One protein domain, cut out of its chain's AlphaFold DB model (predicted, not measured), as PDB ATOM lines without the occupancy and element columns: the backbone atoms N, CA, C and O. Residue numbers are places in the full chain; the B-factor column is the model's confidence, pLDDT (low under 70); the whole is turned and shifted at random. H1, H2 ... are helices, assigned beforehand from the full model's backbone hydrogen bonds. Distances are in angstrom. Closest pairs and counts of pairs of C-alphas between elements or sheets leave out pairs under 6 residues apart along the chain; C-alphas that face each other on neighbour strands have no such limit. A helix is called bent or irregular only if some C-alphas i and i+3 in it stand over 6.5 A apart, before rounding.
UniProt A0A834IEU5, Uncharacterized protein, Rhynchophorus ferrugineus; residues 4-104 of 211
ATOM      1  N   LYS A   4     221.564 134.048 173.635       76.31
ATOM      2  CA  LYS A   4     222.717 134.953 173.492       76.31
ATOM      3  C   LYS A   4     223.359 134.896 172.107       76.31
ATOM      4  O   LYS A   4     223.820 135.910 171.588       76.31
ATOM      5  N   THR A   5     223.388 133.715 171.490       78.06
ATOM      6  CA  THR A   5     223.902 133.536 170.128       78.06
ATOM      7  C   THR A   5     222.991 134.230 169.118       78.06
ATOM      8  O   THR A   5     223.480 134.928 168.236       78.06
ATOM      9  N   VAL A   6     221.672 134.088 169.275       77.06
ATOM     10  CA  VAL A   6     220.673 134.759 168.431       77.06
ATOM     11  C   VAL A   6     220.740 136.276 168.605       77.06
ATOM     12  O   VAL A   6     220.810 136.989 167.610       77.06
ATOM     13  N   GLU A   7     220.808 136.773 169.840       75.81
ATOM     14  CA  GLU A   7     220.965 138.204 170.124       75.81
ATOM     15  C   GLU A   7     222.216 138.789 169.462       75.81
ATOM     16  O   GLU A   7     222.126 139.836 168.825       75.81
ATOM     17  N   GLY A   8     223.349 138.080 169.515       78.19
ATOM     18  CA  GLY A   8     224.583 138.500 168.852       78.19
ATOM     19  C   GLY A   8     224.488 138.554 167.320       78.19
ATOM     20  O   GLY A   8     225.144 139.388 166.697       78.19
ATOM     21  N   TYR A   9     223.666 137.705 166.691       79.56
ATOM     22  CA  TYR A   9     223.379 137.802 165.253       79.56
ATOM     23  C   TYR A   9     222.445 138.974 164.928       79.56
ATOM     24  O   TYR A   9     222.671 139.671 163.941       79.56
ATOM     25  N   LEU A  10     221.431 139.224 165.759       80.69
ATOM     26  CA  LEU A  10     220.501 140.346 165.586       80.69
ATOM     27  C   LEU A  10     221.188 141.707 165.775       80.69
ATOM     28  O   LEU A  10     220.879 142.644 165.038       80.69
ATOM     29  N   ASP A  11     222.139 141.797 166.710       81.75
ATOM     30  CA  ASP A  11     222.990 142.978 166.912       81.75
ATOM     31  C   ASP A  11     223.872 143.239 165.682       81.75
ATOM     32  O   ASP A  11     223.931 144.361 165.185       81.75
ATOM     33  N   LYS A  12     224.493 142.191 165.118       84.94
ATOM     34  CA  LYS A  12     225.296 142.300 163.883       84.94
ATOM     35  C   LYS A  12     224.484 142.735 162.664       84.94
ATOM     36  O   LYS A  12     225.028 143.386 161.780       84.94
ATOM     37  N   LEU A  13     223.210 142.356 162.609       84.62
ATOM     38  CA  LEU A  13     222.280 142.754 161.554       84.62
ATOM     39  C   LEU A  13     221.641 144.128 161.811       84.62
ATOM     40  O   LEU A  13     220.885 144.594 160.965       84.62
ATOM     41  N   THR A  14     221.915 144.786 162.945       85.75
ATOM     42  CA  THR A  14     221.321 146.081 163.349       85.75
ATOM     43  C   THR A  14     219.784 146.099 163.416       85.75
ATOM     44  O   THR A  14     219.172 147.160 163.399       85.75
ATOM     45  N   ILE A  15     219.140 144.930 163.537       86.75
ATOM     46  CA  ILE A  15     217.667 144.789 163.563       86.75
ATOM     47  C   ILE A  15     217.100 144.510 164.957       86.75
ATOM     48  O   ILE A  15     215.884 144.419 165.121       86.75
ATOM     49  N   LYS A  16     217.947 144.328 165.977       83.81
ATOM     50  CA  LYS A  16     217.501 143.956 167.330       83.81
ATOM     51  C   LYS A  16     216.517 144.965 167.918       83.81
ATOM     52  O   LYS A  16     215.480 144.558 168.439       83.81
ATOM     53  N   ASP A  17     216.817 146.254 167.807       84.00
ATOM     54  CA  ASP A  17     215.955 147.308 168.344       84.00
ATOM     55  C   ASP A  17     214.661 147.448 167.535       84.00
ATOM     56  O   ASP A  17     213.585 147.610 168.113       84.00
ATOM     57  N   GLU A  18     214.724 147.264 166.210       83.44
ATOM     58  CA  GLU A  18     213.526 147.217 165.368       83.44
ATOM     59  C   GLU A  18     212.618 146.046 165.772       83.44
ATOM     60  O   GLU A  18     211.425 146.240 166.002       83.44
ATOM     61  N   LEU A  19     213.167 144.841 165.941       85.25
ATOM     62  CA  LEU A  19     212.402 143.666 166.362       85.25
ATOM     63  C   LEU A  19     211.824 143.824 167.769       85.25
ATOM     64  O   LEU A  19     210.661 143.484 167.980       85.25
ATOM     65  N   LYS A  20     212.594 144.377 168.715       84.88
ATOM     66  CA  LYS A  20     212.105 144.695 170.065       84.88
ATOM     67  C   LYS A  20     210.952 145.691 170.018       84.88
ATOM     68  O   LYS A  20     209.924 145.441 170.640       84.88
ATOM     69  N   SER A  21     211.083 146.770 169.247       83.44
ATOM     70  CA  SER A  21     210.013 147.765 169.111       83.44
ATOM     71  C   SER A  21     208.762 147.179 168.449       83.44
ATOM     72  O   SER A  21     207.648 147.442 168.895       83.44
ATOM     73  N   ARG A  22     208.907 146.332 167.420       82.19
ATOM     74  CA  ARG A  22     207.777 145.648 166.772       82.19
ATOM     75  C   ARG A  22     207.093 144.664 167.718       82.19
ATOM     76  O   ARG A  22     205.868 144.611 167.739       82.19
ATOM     77  N   ALA A  23     207.864 143.912 168.501       81.50
ATOM     78  CA  ALA A  23     207.331 142.993 169.500       81.50
ATOM     79  C   ALA A  23     206.567 143.738 170.606       81.50
ATOM     80  O   ALA A  23     205.443 143.353 170.916       81.50
ATOM     81  N   ALA A  24     207.127 144.837 171.127       79.88
ATOM     82  CA  ALA A  24     206.458 145.697 172.103       79.88
ATOM     83  C   ALA A  24     205.137 146.259 171.548       79.88
ATOM     84  O   ALA A  24     204.087 146.075 172.155       79.88
ATOM     85  N   ASN A  25     205.150 146.803 170.327       81.62
ATOM     86  CA  ASN A  25     203.937 147.297 169.665       81.62
ATOM     87  C   ASN A  25     202.866 146.207 169.469       81.62
ATOM     88  O   ASN A  25     201.670 146.469 169.598       81.62
ATOM     89  N   LEU A  26     203.264 144.980 169.113       83.56
ATOM     90  CA  LEU A  26     202.333 143.854 168.981       83.56
ATOM     91  C   LEU A  26     201.727 143.464 170.333       83.56
ATOM     92  O   LEU A  26     200.529 143.187 170.402       83.56
ATOM     93  N   GLN A  27     202.535 143.469 171.393       85.12
ATOM     94  CA  GLN A  27     202.094 143.191 172.756       85.12
ATOM     95  C   GLN A  27     201.096 144.246 173.248       85.12
ATOM     96  O   GLN A  27     200.006 143.882 173.685       85.12
ATOM     97  N   GLU A  28     201.415 145.531 173.104       85.94
ATOM     98  CA  GLU A  28     200.535 146.649 173.474       85.94
ATOM     99  C   GLU A  28     199.176 146.555 172.759       85.94
ATOM    100  O   GLU A  28     198.116 146.647 173.384       85.94
ATOM    101  N   ARG A  29     199.180 146.262 171.449       86.62
ATOM    102  CA  ARG A  29     197.943 146.045 170.677       86.62
ATOM    103  C   ARG A  29     197.146 144.852 171.188       86.62
ATOM    104  O   ARG A  29     195.926 144.944 171.309       86.62
ATOM    105  N   ALA A  30     197.807 143.734 171.485       90.94
ATOM    106  CA  ALA A  30     197.138 142.544 172.002       90.94
ATOM    107  C   ALA A  30     196.474 142.812 173.364       90.94
ATOM    108  O   ALA A  30     195.329 142.400 173.582       90.94
ATOM    109  N   ILE A  31     197.151 143.547 174.251       91.81
ATOM    110  CA  ILE A  31     196.608 143.979 175.547       91.81
ATOM    111  C   ILE A  31     195.387 144.878 175.329       91.81
ATOM    112  O   ILE A  31     194.338 144.644 175.934       91.81
ATOM    113  N   CYS A  32     195.476 145.840 174.407       92.69
ATOM    114  CA  CYS A  32     194.372 146.736 174.073       92.69
ATOM    115  C   CYS A  32     193.133 145.978 173.563       92.69
ATOM    116  O   CYS A  32     192.037 146.147 174.103       92.69
ATOM    117  N   PHE A  33     193.297 145.073 172.590       93.56
ATOM    118  CA  PHE A  33     192.193 144.251 172.076       93.56
ATOM    119  C   PHE A  33     191.574 143.365 173.157       93.56
ATOM    120  O   PHE A  33     190.350 143.223 173.227       93.56
ATOM    121  N   THR A  34     192.410 142.790 174.023       94.62
ATOM    122  CA  THR A  34     191.945 141.970 175.146       94.62
ATOM    123  C   THR A  34     191.108 142.803 176.108       94.62
ATOM    124  O   THR A  34     190.002 142.395 176.462       94.62
ATOM    125  N   CYS A  35     191.579 143.998 176.477       95.75
ATOM    126  CA  CYS A  35     190.818 144.927 177.303       95.75
ATOM    127  C   CYS A  35     189.457 145.243 176.670       95.75
ATOM    128  O   CYS A  35     188.424 145.064 177.314       95.75
ATOM    129  N   GLN A  36     189.428 145.633 175.392       95.31
ATOM    130  CA  GLN A  36     188.184 146.013 174.715       95.31
ATOM    131  C   GLN A  36     187.186 144.849 174.682       95.31
ATOM    132  O   GLN A  36     185.995 145.032 174.946       95.31
ATOM    133  N   ALA A  37     187.658 143.626 174.424       97.12
ATOM    134  CA  ALA A  37     186.820 142.432 174.459       97.12
ATOM    135  C   ALA A  37     186.237 142.164 175.860       97.12
ATOM    136  O   ALA A  37     185.068 141.786 175.980       97.12
ATOM    137  N   LEU A  38     187.019 142.381 176.920       97.31
ATOM    138  CA  LEU A  38     186.566 142.229 178.304       97.31
ATOM    139  C   LEU A  38     185.534 143.297 178.688       97.31
ATOM    140  O   LEU A  38     184.508 142.952 179.272       97.31
ATOM    141  N   ILE A  39     185.738 144.559 178.292       96.56
ATOM    142  CA  ILE A  39     184.747 145.624 178.506       96.56
ATOM    143  C   ILE A  39     183.434 145.297 177.782       96.56
ATOM    144  O   ILE A  39     182.367 145.392 178.387       96.56
ATOM    145  N   ARG A  40     183.484 144.807 176.534       97.06
ATOM    146  CA  ARG A  40     182.278 144.350 175.812       97.06
ATOM    147  C   ARG A  40     181.558 143.223 176.553       97.06
ATOM    148  O   ARG A  40     180.329 143.214 176.628       97.06
ATOM    149  N   LYS A  41     182.300 142.269 177.125       97.69
ATOM    150  CA  LYS A  41     181.716 141.184 177.930       97.69
ATOM    151  C   LYS A  41     181.070 141.691 179.222       97.69
ATOM    152  O   LYS A  41     180.033 141.156 179.599       97.69
ATOM    153  N   LEU A  42     181.632 142.716 179.866       97.12
ATOM    154  CA  LEU A  42     181.000 143.376 181.014       97.12
ATOM    155  C   LEU A  42     179.697 144.076 180.609       97.12
ATOM    156  O   LEU A  42     178.668 143.859 181.237       97.12
ATOM    157  N   GLN A  43     179.715 144.859 179.527       95.62
ATOM    158  CA  GLN A  43     178.535 145.588 179.035       95.62
ATOM    159  C   GLN A  43     177.392 144.647 178.621       95.62
ATOM    160  O   GLN A  43     176.219 144.926 178.859       95.62
ATOM    161  N   THR A  44     177.729 143.494 178.040       96.12
ATOM    162  CA  THR A  44     176.762 142.443 177.671       96.12
ATOM    163  C   THR A  44     176.383 141.521 178.832       96.12
ATOM    164  O   THR A  44     175.629 140.575 178.622       96.12
ATOM    165  N   HIS A  45     176.881 141.781 180.046       95.44
ATOM    166  CA  HIS A  45     176.654 140.970 181.249       95.44
ATOM    167  C   HIS A  45     177.110 139.502 181.117       95.44
ATOM    168  O   HIS A  45     176.714 138.645 181.904       95.44
ATOM    169  N   ALA A  46     177.975 139.194 180.144       97.38
ATOM    170  CA  ALA A  46     178.554 137.863 179.960       97.38
ATOM    171  C   ALA A  46     179.599 137.524 181.040       97.38
ATOM    172  O   ALA A  46     179.886 136.352 181.278       97.38
ATOM    173  N   ILE A  47     180.184 138.547 181.669       97.56
ATOM    174  CA  ILE A  47     181.039 138.449 182.858       97.56
ATOM    175  C   ILE A  47     180.659 139.563 183.840       97.56
ATOM    176  O   ILE A  47     180.060 140.561 183.444       97.56
ATOM    177  N   THR A  48     181.036 139.417 185.110       97.19
ATOM    178  CA  THR A  48     180.774 140.423 186.151       97.19
ATOM    179  C   THR A  48     182.028 141.226 186.487       97.19
ATOM    180  O   THR A  48     183.153 140.741 186.331       97.19
ATOM    181  N   VAL A  49     181.835 142.447 187.004       96.38
ATOM    182  CA  VAL A  49     182.925 143.290 187.535       96.38
ATOM    183  C   VAL A  49     183.695 142.547 188.625       96.38
ATOM    184  O   VAL A  49     184.918 142.617 188.684       96.38
ATOM    185  N   GLU A  50     182.979 141.797 189.461       96.88
ATOM    186  CA  GLU A  50     183.562 141.029 190.553       96.88
ATOM    187  C   GLU A  50     184.504 139.927 190.065       96.88
ATOM    188  O   GLU A  50     185.636 139.840 190.545       96.88
ATOM    189  N   LEU A  51     184.060 139.130 189.085       96.00
ATOM    190  CA  LEU A  51     184.872 138.071 188.491       96.00
ATOM    191  C   LEU A  51     186.114 138.666 187.829       96.00
ATOM    192  O   LEU A  51     187.233 138.280 188.156       96.00
ATOM    193  N   LEU A  52     185.924 139.641 186.935       95.75
ATOM    194  CA  LEU A  52     187.027 140.215 186.175       95.75
ATOM    195  C   LEU A  52     188.040 140.930 187.077       95.75
ATOM    196  O   LEU A  52     189.240 140.668 186.990       95.75
ATOM    197  N   GLY A  53     187.551 141.817 187.947       94.81
ATOM    198  CA  GLY A  53     188.386 142.622 188.831       94.81
ATOM    199  C   GLY A  53     189.188 141.760 189.800       94.81
ATOM    200  O   GLY A  53     190.388 141.981 189.967       94.81
ATOM    201  N   THR A  54     188.559 140.734 190.384       94.31
ATOM    202  CA  THR A  54     189.251 139.839 191.319       94.31
ATOM    203  C   THR A  54     190.300 139.009 190.590       94.31
ATOM    204  O   THR A  54     191.424 138.925 191.067       94.31
ATOM    205  N   THR A  55     189.988 138.452 189.414       93.19
ATOM    206  CA  THR A  55     190.946 137.649 188.640       93.19
ATOM    207  C   THR A  55     192.169 138.458 188.211       93.19
ATOM    208  O   THR A  55     193.290 138.014 188.454       93.19
ATOM    209  N   ILE A  56     191.984 139.648 187.625       91.44
ATOM    210  CA  ILE A  56     193.105 140.499 187.187       91.44
ATOM    211  C   ILE A  56     193.973 140.897 188.383       91.44
ATOM    212  O   ILE A  56     195.193 140.735 188.346       91.44
ATOM    213  N   CYS A  57     193.341 141.371 189.458       91.38
ATOM    214  CA  CYS A  57     194.047 141.770 190.668       91.38
ATOM    215  C   CYS A  57     194.831 140.596 191.270       91.38
ATOM    216  O   CYS A  57     196.018 140.730 191.563       91.38
ATOM    217  N   SER A  58     194.198 139.429 191.419       89.75
ATOM    218  CA  SER A  58     194.846 138.257 192.002       89.75
ATOM    219  C   SER A  58     196.034 137.796 191.167       89.75
ATOM    220  O   SER A  58     197.086 137.552 191.742       89.75
ATOM    221  N   ILE A  59     195.927 137.753 189.835       87.50
ATOM    222  CA  ILE A  59     197.066 137.414 188.964       87.50
ATOM    223  C   ILE A  59     198.237 138.371 189.211       87.50
ATOM    224  O   ILE A  59     199.360 137.918 189.434       87.50
ATOM    225  N   TYR A  60     197.975 139.681 189.227       85.81
ATOM    226  CA  TYR A  60     199.011 140.688 189.448       85.81
ATOM    227  C   TYR A  60     199.708 140.506 190.803       85.81
ATOM    228  O   TYR A  60     200.930 140.360 190.867       85.81
ATOM    229  N   PHE A  61     198.945 140.446 191.897       83.38
ATOM    230  CA  PHE A  61     199.536 140.354 193.234       83.38
ATOM    231  C   PHE A  61     200.127 138.981 193.545       83.38
ATOM    232  O   PHE A  61     201.102 138.920 194.293       83.38
ATOM    233  N   THR A  62     199.615 137.891 192.967       80.69
ATOM    234  CA  THR A  62     200.246 136.568 193.094       80.69
ATOM    235  C   THR A  62     201.654 136.578 192.497       80.69
ATOM    236  O   THR A  62     202.564 136.040 193.122       80.69
ATOM    237  N   ILE A  63     201.863 137.247 191.356       80.31
ATOM    238  CA  ILE A  63     203.188 137.359 190.724       80.31
ATOM    239  C   ILE A  63     204.132 138.259 191.545       80.31
ATOM    240  O   ILE A  63     205.312 137.945 191.690       80.31
ATOM    241  N   GLN A  64     203.625 139.365 192.096       76.69
ATOM    242  CA  GLN A  64     204.458 140.383 192.757       76.69
ATOM    243  C   GLN A  64     204.754 140.079 194.232       76.69
ATOM    244  O   GLN A  64     205.878 140.219 194.729       76.69
ATOM    245  N   THR A  65     203.734 139.677 194.986       72.88
ATOM    246  CA  THR A  65     203.824 139.661 196.449       72.88
ATOM    247  C   THR A  65     204.285 138.319 196.991       72.88
ATOM    248  O   THR A  65     204.981 138.316 198.006       72.88
ATOM    249  N   TRP A  66     203.954 137.209 196.317       68.81
ATOM    250  CA  TRP A  66     204.049 135.842 196.856       68.81
ATOM    251  C   TRP A  66     203.291 135.666 198.186       68.81
ATOM    252  O   TRP A  66     203.597 134.778 198.978       68.81
ATOM    253  N   THR A  67     202.299 136.524 198.441       66.19
ATOM    254  CA  THR A  67     201.449 136.487 199.636       66.19
ATOM    255  C   THR A  67     199.994 136.311 199.228       66.19
ATOM    256  O   THR A  67     199.573 136.803 198.182       66.19
ATOM    257  N   ILE A  68     199.223 135.604 200.051       66.06
ATOM    258  CA  ILE A  68     197.778 135.454 199.871       66.06
ATOM    259  C   ILE A  68     197.106 136.371 200.885       66.06
ATOM    260  O   ILE A  68     197.244 136.161 202.088       66.06
ATOM    261  N   ASN A  69     196.376 137.379 200.416       77.00
ATOM    262  CA  ASN A  69     195.509 138.179 201.272       77.00
ATOM    263  C   ASN A  69     194.184 138.511 200.568       77.00
ATOM    264  O   ASN A  69     194.020 138.317 199.362       77.00
ATOM    265  N   ASP A  70     193.227 139.040 201.328       87.25
ATOM    266  CA  ASP A  70     191.917 139.434 200.800       87.25
ATOM    267  C   ASP A  70     191.917 140.820 200.125       87.25
ATOM    268  O   ASP A  70     190.845 141.365 199.861       87.25
ATOM    269  N   PHE A  71     193.084 141.402 199.814       87.69
ATOM    270  CA  PHE A  71     193.189 142.740 199.216       87.69
ATOM    271  C   PHE A  71     192.341 142.862 197.948       87.69
ATOM    272  O   PHE A  71     191.505 143.757 197.851       87.69
ATOM    273  N   CYS A  72     192.482 141.913 197.018       91.12
ATOM    274  CA  CYS A  72     191.755 141.934 195.750       91.12
ATOM    275  C   CYS A  72     190.240 141.839 195.919       91.12
ATOM    276  O   CYS A  72     189.497 142.584 195.286       91.12
ATOM    277  N   LYS A  73     189.768 140.975 196.822       92.88
ATOM    278  CA  LYS A  73     188.334 140.883 197.118       92.88
ATOM    279  C   LYS A  73     187.820 142.186 197.722       92.88
ATOM    280  O   LYS A  73     186.753 142.658 197.347       92.88
ATOM    281  N   GLN A  74     188.571 142.783 198.647       92.62
ATOM    282  CA  GLN A  74     188.162 144.009 199.325       92.62
ATOM    283  C   GLN A  74     188.144 145.221 198.392       92.62
ATOM    284  O   GLN A  74     187.149 145.948 198.385       92.62
ATOM    285  N   ILE A  75     189.188 145.421 197.581       92.81
ATOM    286  CA  ILE A  75     189.254 146.557 196.656       92.81
ATOM    287  C   ILE A  75     188.142 146.470 195.607       92.81
ATOM    288  O   ILE A  75     187.469 147.465 195.338       92.81
ATOM    289  N   VAL A  76     187.875 145.270 195.084       95.56
ATOM    290  CA  VAL A  76     186.785 145.039 194.132       95.56
ATOM    291  C   VAL A  76     185.439 145.259 194.807       95.56
ATOM    292  O   VAL A  76     184.613 145.982 194.266       95.56
ATOM    293  N   ARG A  77     185.222 144.726 196.014       97.00
ATOM    294  CA  ARG A  77     183.971 144.905 196.769       97.00
ATOM    295  C   ARG A  77     183.618 146.378 196.988       97.00
ATOM    296  O   ARG A  77     182.452 146.734 196.854       97.00
ATOM    297  N   ILE A  78     184.595 147.217 197.333       97.31
ATOM    298  CA  ILE A  78     184.365 148.644 197.611       97.31
ATOM    299  C   ILE A  78     184.077 149.424 196.319       97.31
ATOM    300  O   ILE A  78     183.216 150.298 196.315       97.31
ATOM    301  N   ASN A  79     184.753 149.091 195.216       96.69
ATOM    302  CA  ASN A  79     184.615 149.822 193.952       96.69
ATOM    303  C   ASN A  79     183.498 149.289 193.041       96.69
ATOM    304  O   ASN A  79     183.000 150.026 192.190       96.69
ATOM    305  N   LYS A  80     183.078 148.029 193.211       96.94
ATOM    306  CA  LYS A  80     182.092 147.346 192.360       96.94
ATOM    307  C   LYS A  80     180.818 148.169 192.128       96.94
ATOM    308  O   LYS A  80     180.494 148.353 190.959       96.94
ATOM    309  N   PRO A  81     180.138 148.733 193.150       97.81
ATOM    310  CA  PRO A  81     178.904 149.487 192.919       97.81
ATOM    311  C   PRO A  81     179.099 150.711 192.014       97.81
ATOM    312  O   PRO A  81     178.244 151.015 191.188       97.81
ATOM    313  N   ILE A  82     180.242 151.395 192.136       97.06
ATOM    314  CA  ILE A  82     180.582 152.569 191.320       97.06
ATOM    315  C   ILE A  82     180.844 152.137 189.874       97.06
ATOM    316  O   ILE A  82     180.322 152.740 188.939       97.06
ATOM    317  N   LEU A  83     181.619 151.066 189.686       95.50
ATOM    318  CA  LEU A  83     181.936 150.533 188.362       95.50
ATOM    319  C   LEU A  83     180.685 150.013 187.643       95.50
ATOM    320  O   LEU A  83     180.491 150.310 186.467       95.50
ATOM    321  N   GLU A  84     179.814 149.291 188.346       96.25
ATOM    322  CA  GLU A  84     178.535 148.815 187.808       96.25
ATOM    323  C   GLU A  84     177.609 149.983 187.451       96.25
ATOM    324  O   GLU A  84     177.002 149.978 186.380       96.25
ATOM    325  N   TYR A  85     177.563 151.031 188.281       96.94
ATOM    326  CA  TYR A  85     176.812 152.243 187.964       96.94
ATOM    327  C   TYR A  85     177.334 152.925 186.692       96.94
ATOM    328  O   TYR A  85     176.539 153.281 185.822       96.94
ATOM    329  N   ILE A  86     178.653 153.080 186.551       95.00
ATOM    330  CA  ILE A  86     179.271 153.678 185.358       95.00
ATOM    331  C   ILE A  86     178.967 152.835 184.113       95.00
ATOM    332  O   ILE A  86     178.567 153.397 183.094       95.00
ATOM    333  N   LEU A  87     179.102 151.507 184.196       94.56
ATOM    334  CA  LEU A  87     178.796 150.588 183.093       94.56
ATOM    335  C   LEU A  87     177.330 150.675 182.653       94.56
ATOM    336  O   LEU A  87     177.054 150.639 181.457       94.56
ATOM    337  N   ALA A  88     176.403 150.804 183.604       94.75
ATOM    338  CA  ALA A  88     174.972 150.841 183.322       94.75
ATOM    339  C   ALA A  88     174.472 152.213 182.832       94.75
ATOM    340  O   ALA A  88     173.495 152.273 182.088       94.75
ATOM    341  N   ASN A  89     175.105 153.315 183.254       96.00
ATOM    342  CA  ASN A  89     174.559 154.667 183.061       96.00
ATOM    343  C   ASN A  89     175.392 155.568 182.143       96.00
ATOM    344  O   ASN A  89     174.895 156.603 181.686       96.00
ATOM    345  N   SER A  90     176.655 155.233 181.870       92.38
ATOM    346  CA  SER A  90     177.500 156.082 181.034       92.38
ATOM    347  C   SER A  90     177.122 155.972 179.560       92.38
ATOM    348  O   SER A  90     177.223 154.913 178.948       92.38
ATOM    349  N   LYS A  91     176.748 157.106 178.961       89.62
ATOM    350  CA  LYS A  91     176.399 157.203 177.532       89.62
ATOM    351  C   LYS A  91     177.615 157.273 176.608       89.62
ATOM    352  O   LYS A  91     177.469 157.094 175.406       89.62
ATOM    353  N   ILE A  92     178.787 157.576 177.163       88.56
ATOM    354  CA  ILE A  92     180.028 157.789 176.406       88.56
ATOM    355  C   ILE A  92     181.021 156.634 176.565       88.56
ATOM    356  O   ILE A  92     182.068 156.631 175.925       88.56
ATOM    357  N   LEU A  93     180.729 155.664 177.436       90.75
ATOM    358  CA  LEU A  93     181.639 154.563 177.730       90.75
ATOM    359  C   LEU A  93     181.611 153.516 176.614       90.75
ATOM    360  O   LEU A  93     180.878 152.530 176.681       90.75
ATOM    361  N   THR A  94     182.443 153.706 175.597       91.50
ATOM    362  CA  THR A  94     182.774 152.642 174.645       91.50
ATOM    363  C   THR A  94     183.904 151.762 175.200       91.50
ATOM    364  O   THR A  94     184.674 152.219 176.051       91.50
ATOM    365  N   PRO A  95     184.046 150.504 174.744       93.25
ATOM    366  CA  PRO A  95     185.199 149.664 175.072       93.25
ATOM    367  C   PRO A  95     186.540 150.336 174.777       93.25
ATOM    368  O   PRO A  95     187.472 150.236 175.568       93.25
ATOM    369  N   GLU A  96     186.624 151.046 173.656       90.88
ATOM    370  CA  GLU A  96     187.816 151.757 173.216       90.88
ATOM    371  C   GLU A  96     188.131 152.922 174.169       90.88
ATOM    372  O   GLU A  96     189.267 153.051 174.628       90.88
ATOM    373  N   TYR A  97     187.118 153.704 174.565       90.44
ATOM    374  CA  TYR A  97     187.288 154.785 175.535       90.44
ATOM    375  C   TYR A  97     187.679 154.255 176.920       90.44
ATOM    376  O   TYR A  97     188.649 154.730 177.510       90.44
ATOM    377  N   ALA A  98     186.994 153.222 177.414       92.12
ATOM    378  CA  ALA A  98     187.310 152.589 178.692       92.12
ATOM    379  C   ALA A  98     188.765 152.098 178.735       92.12
ATOM    380  O   ALA A  98     189.493 152.392 179.681       92.12
ATOM    381  N   CYS A  99     189.213 151.401 177.690       92.88
ATOM    382  CA  CYS A  99     190.574 150.880 177.627       92.88
ATOM    383  C   CYS A  99     191.630 151.972 177.458       92.88
ATOM    384  O   CYS A  99     192.714 151.818 178.007       92.88
ATOM    385  N   SER A 100     191.306 153.099 176.817       89.81
ATOM    386  CA  SER A 100     192.216 154.252 176.769       89.81
ATOM    387  C   SER A 100     192.453 154.908 178.133       89.81
ATOM    388  O   SER A 100     193.537 155.422 178.390       89.81
ATOM    389  N   ILE A 101     191.468 154.850 179.038       90.06
ATOM    390  CA  ILE A 101     191.619 155.318 180.425       90.06
ATOM    391  C   ILE A 101     192.369 154.282 181.268       90.06
ATOM    392  O   ILE A 101     193.196 154.644 182.098       90.06
ATOM    393  N   LEU A 102     192.075 152.993 181.084       91.25
ATOM    394  CA  LEU A 102     192.673 151.923 181.887       91.25
ATOM    395  C   LEU A 102     194.131 151.630 181.507       91.25
ATOM    396  O   LEU A 102     194.903 151.196 182.357       91.25
ATOM    397  N   LEU A 103     194.503 151.848 180.245       91.75
ATOM    398  CA  LEU A 103     195.802 151.489 179.676       91.75
ATOM    399  C   LEU A 103     196.557 152.727 179.171       91.75
ATOM    400  O   LEU A 103     197.105 152.716 178.075       91.75
ATOM    401  N   GLN A 104     196.596 153.792 179.975       86.81
ATOM    402  CA  GLN A 104     197.213 155.078 179.605       86.81
ATOM    403  C   GLN A 104     198.700 154.989 179.229       86.81
ATOM    404  O   GLN A 104     199.185 155.831 178.480       86.81
TER     405      GLN A 104
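Overview. This is residues 4 to 104 of the 211 residues of an uncharacterized protein of Rhynchophorus ferrugineus (UniProt A0A834IEU5). One long helix, H2, makes the longest axis; short H1 turns off at its first end, while from its other end H3 and bent H4 fold out and back in a loose loop, and H5 packs on H2. The printed part has 101 residues, five named helices, H1 to H5 in order, and no named strand: all helix, loose, radius of gyration of the C-alphas 18.5 A, spans 55 by 37 by 21 A.

Along the chain. H2, residues 16 to 43, begins at C-alpha 16 (217.501, 143.956, 167.330) and is 40.7 A long. H1 is residues 4 to 12; H3, residues 49 to 65, is 23.0 A long. H4, residues 71 to 89, assigned as one helix by its hydrogen bonds, is bent: C-alphas 78 and 81 are 7.2 A apart, between arms H4a, 71 to 78, and H4b, 81 to 89. H5, residues 95 to 102, ends at C-alpha 102 (192.673, 151.923, 181.887).

Arrangement. H2 touches H5 with residues 32 to 40 alone; the closest C-alphas, Gln 36 and Pro 95, are 4.7 A apart. H2 and H4b only just touch, only at their ends, with 3 pairs of C-alphas within 8 A, closest Gln 43 and Leu 87. H3 and H4a touch as a hairpin, closest C-alphas Thr 54 and Cys 72, 5.5 A. H1 is close to but not clearly touching H2. Every O i to N i+4 pair is within hydrogen-bond range in H1, H2, H3, H4a, H4b and H5.

Size, cuts and confidence. The farthest C-alphas, Lys 12 and Asn 89, are 55.6 A apart. The printed part has no cut, its four links are tight, and pLDDT is under 70 at residues 66 to 68.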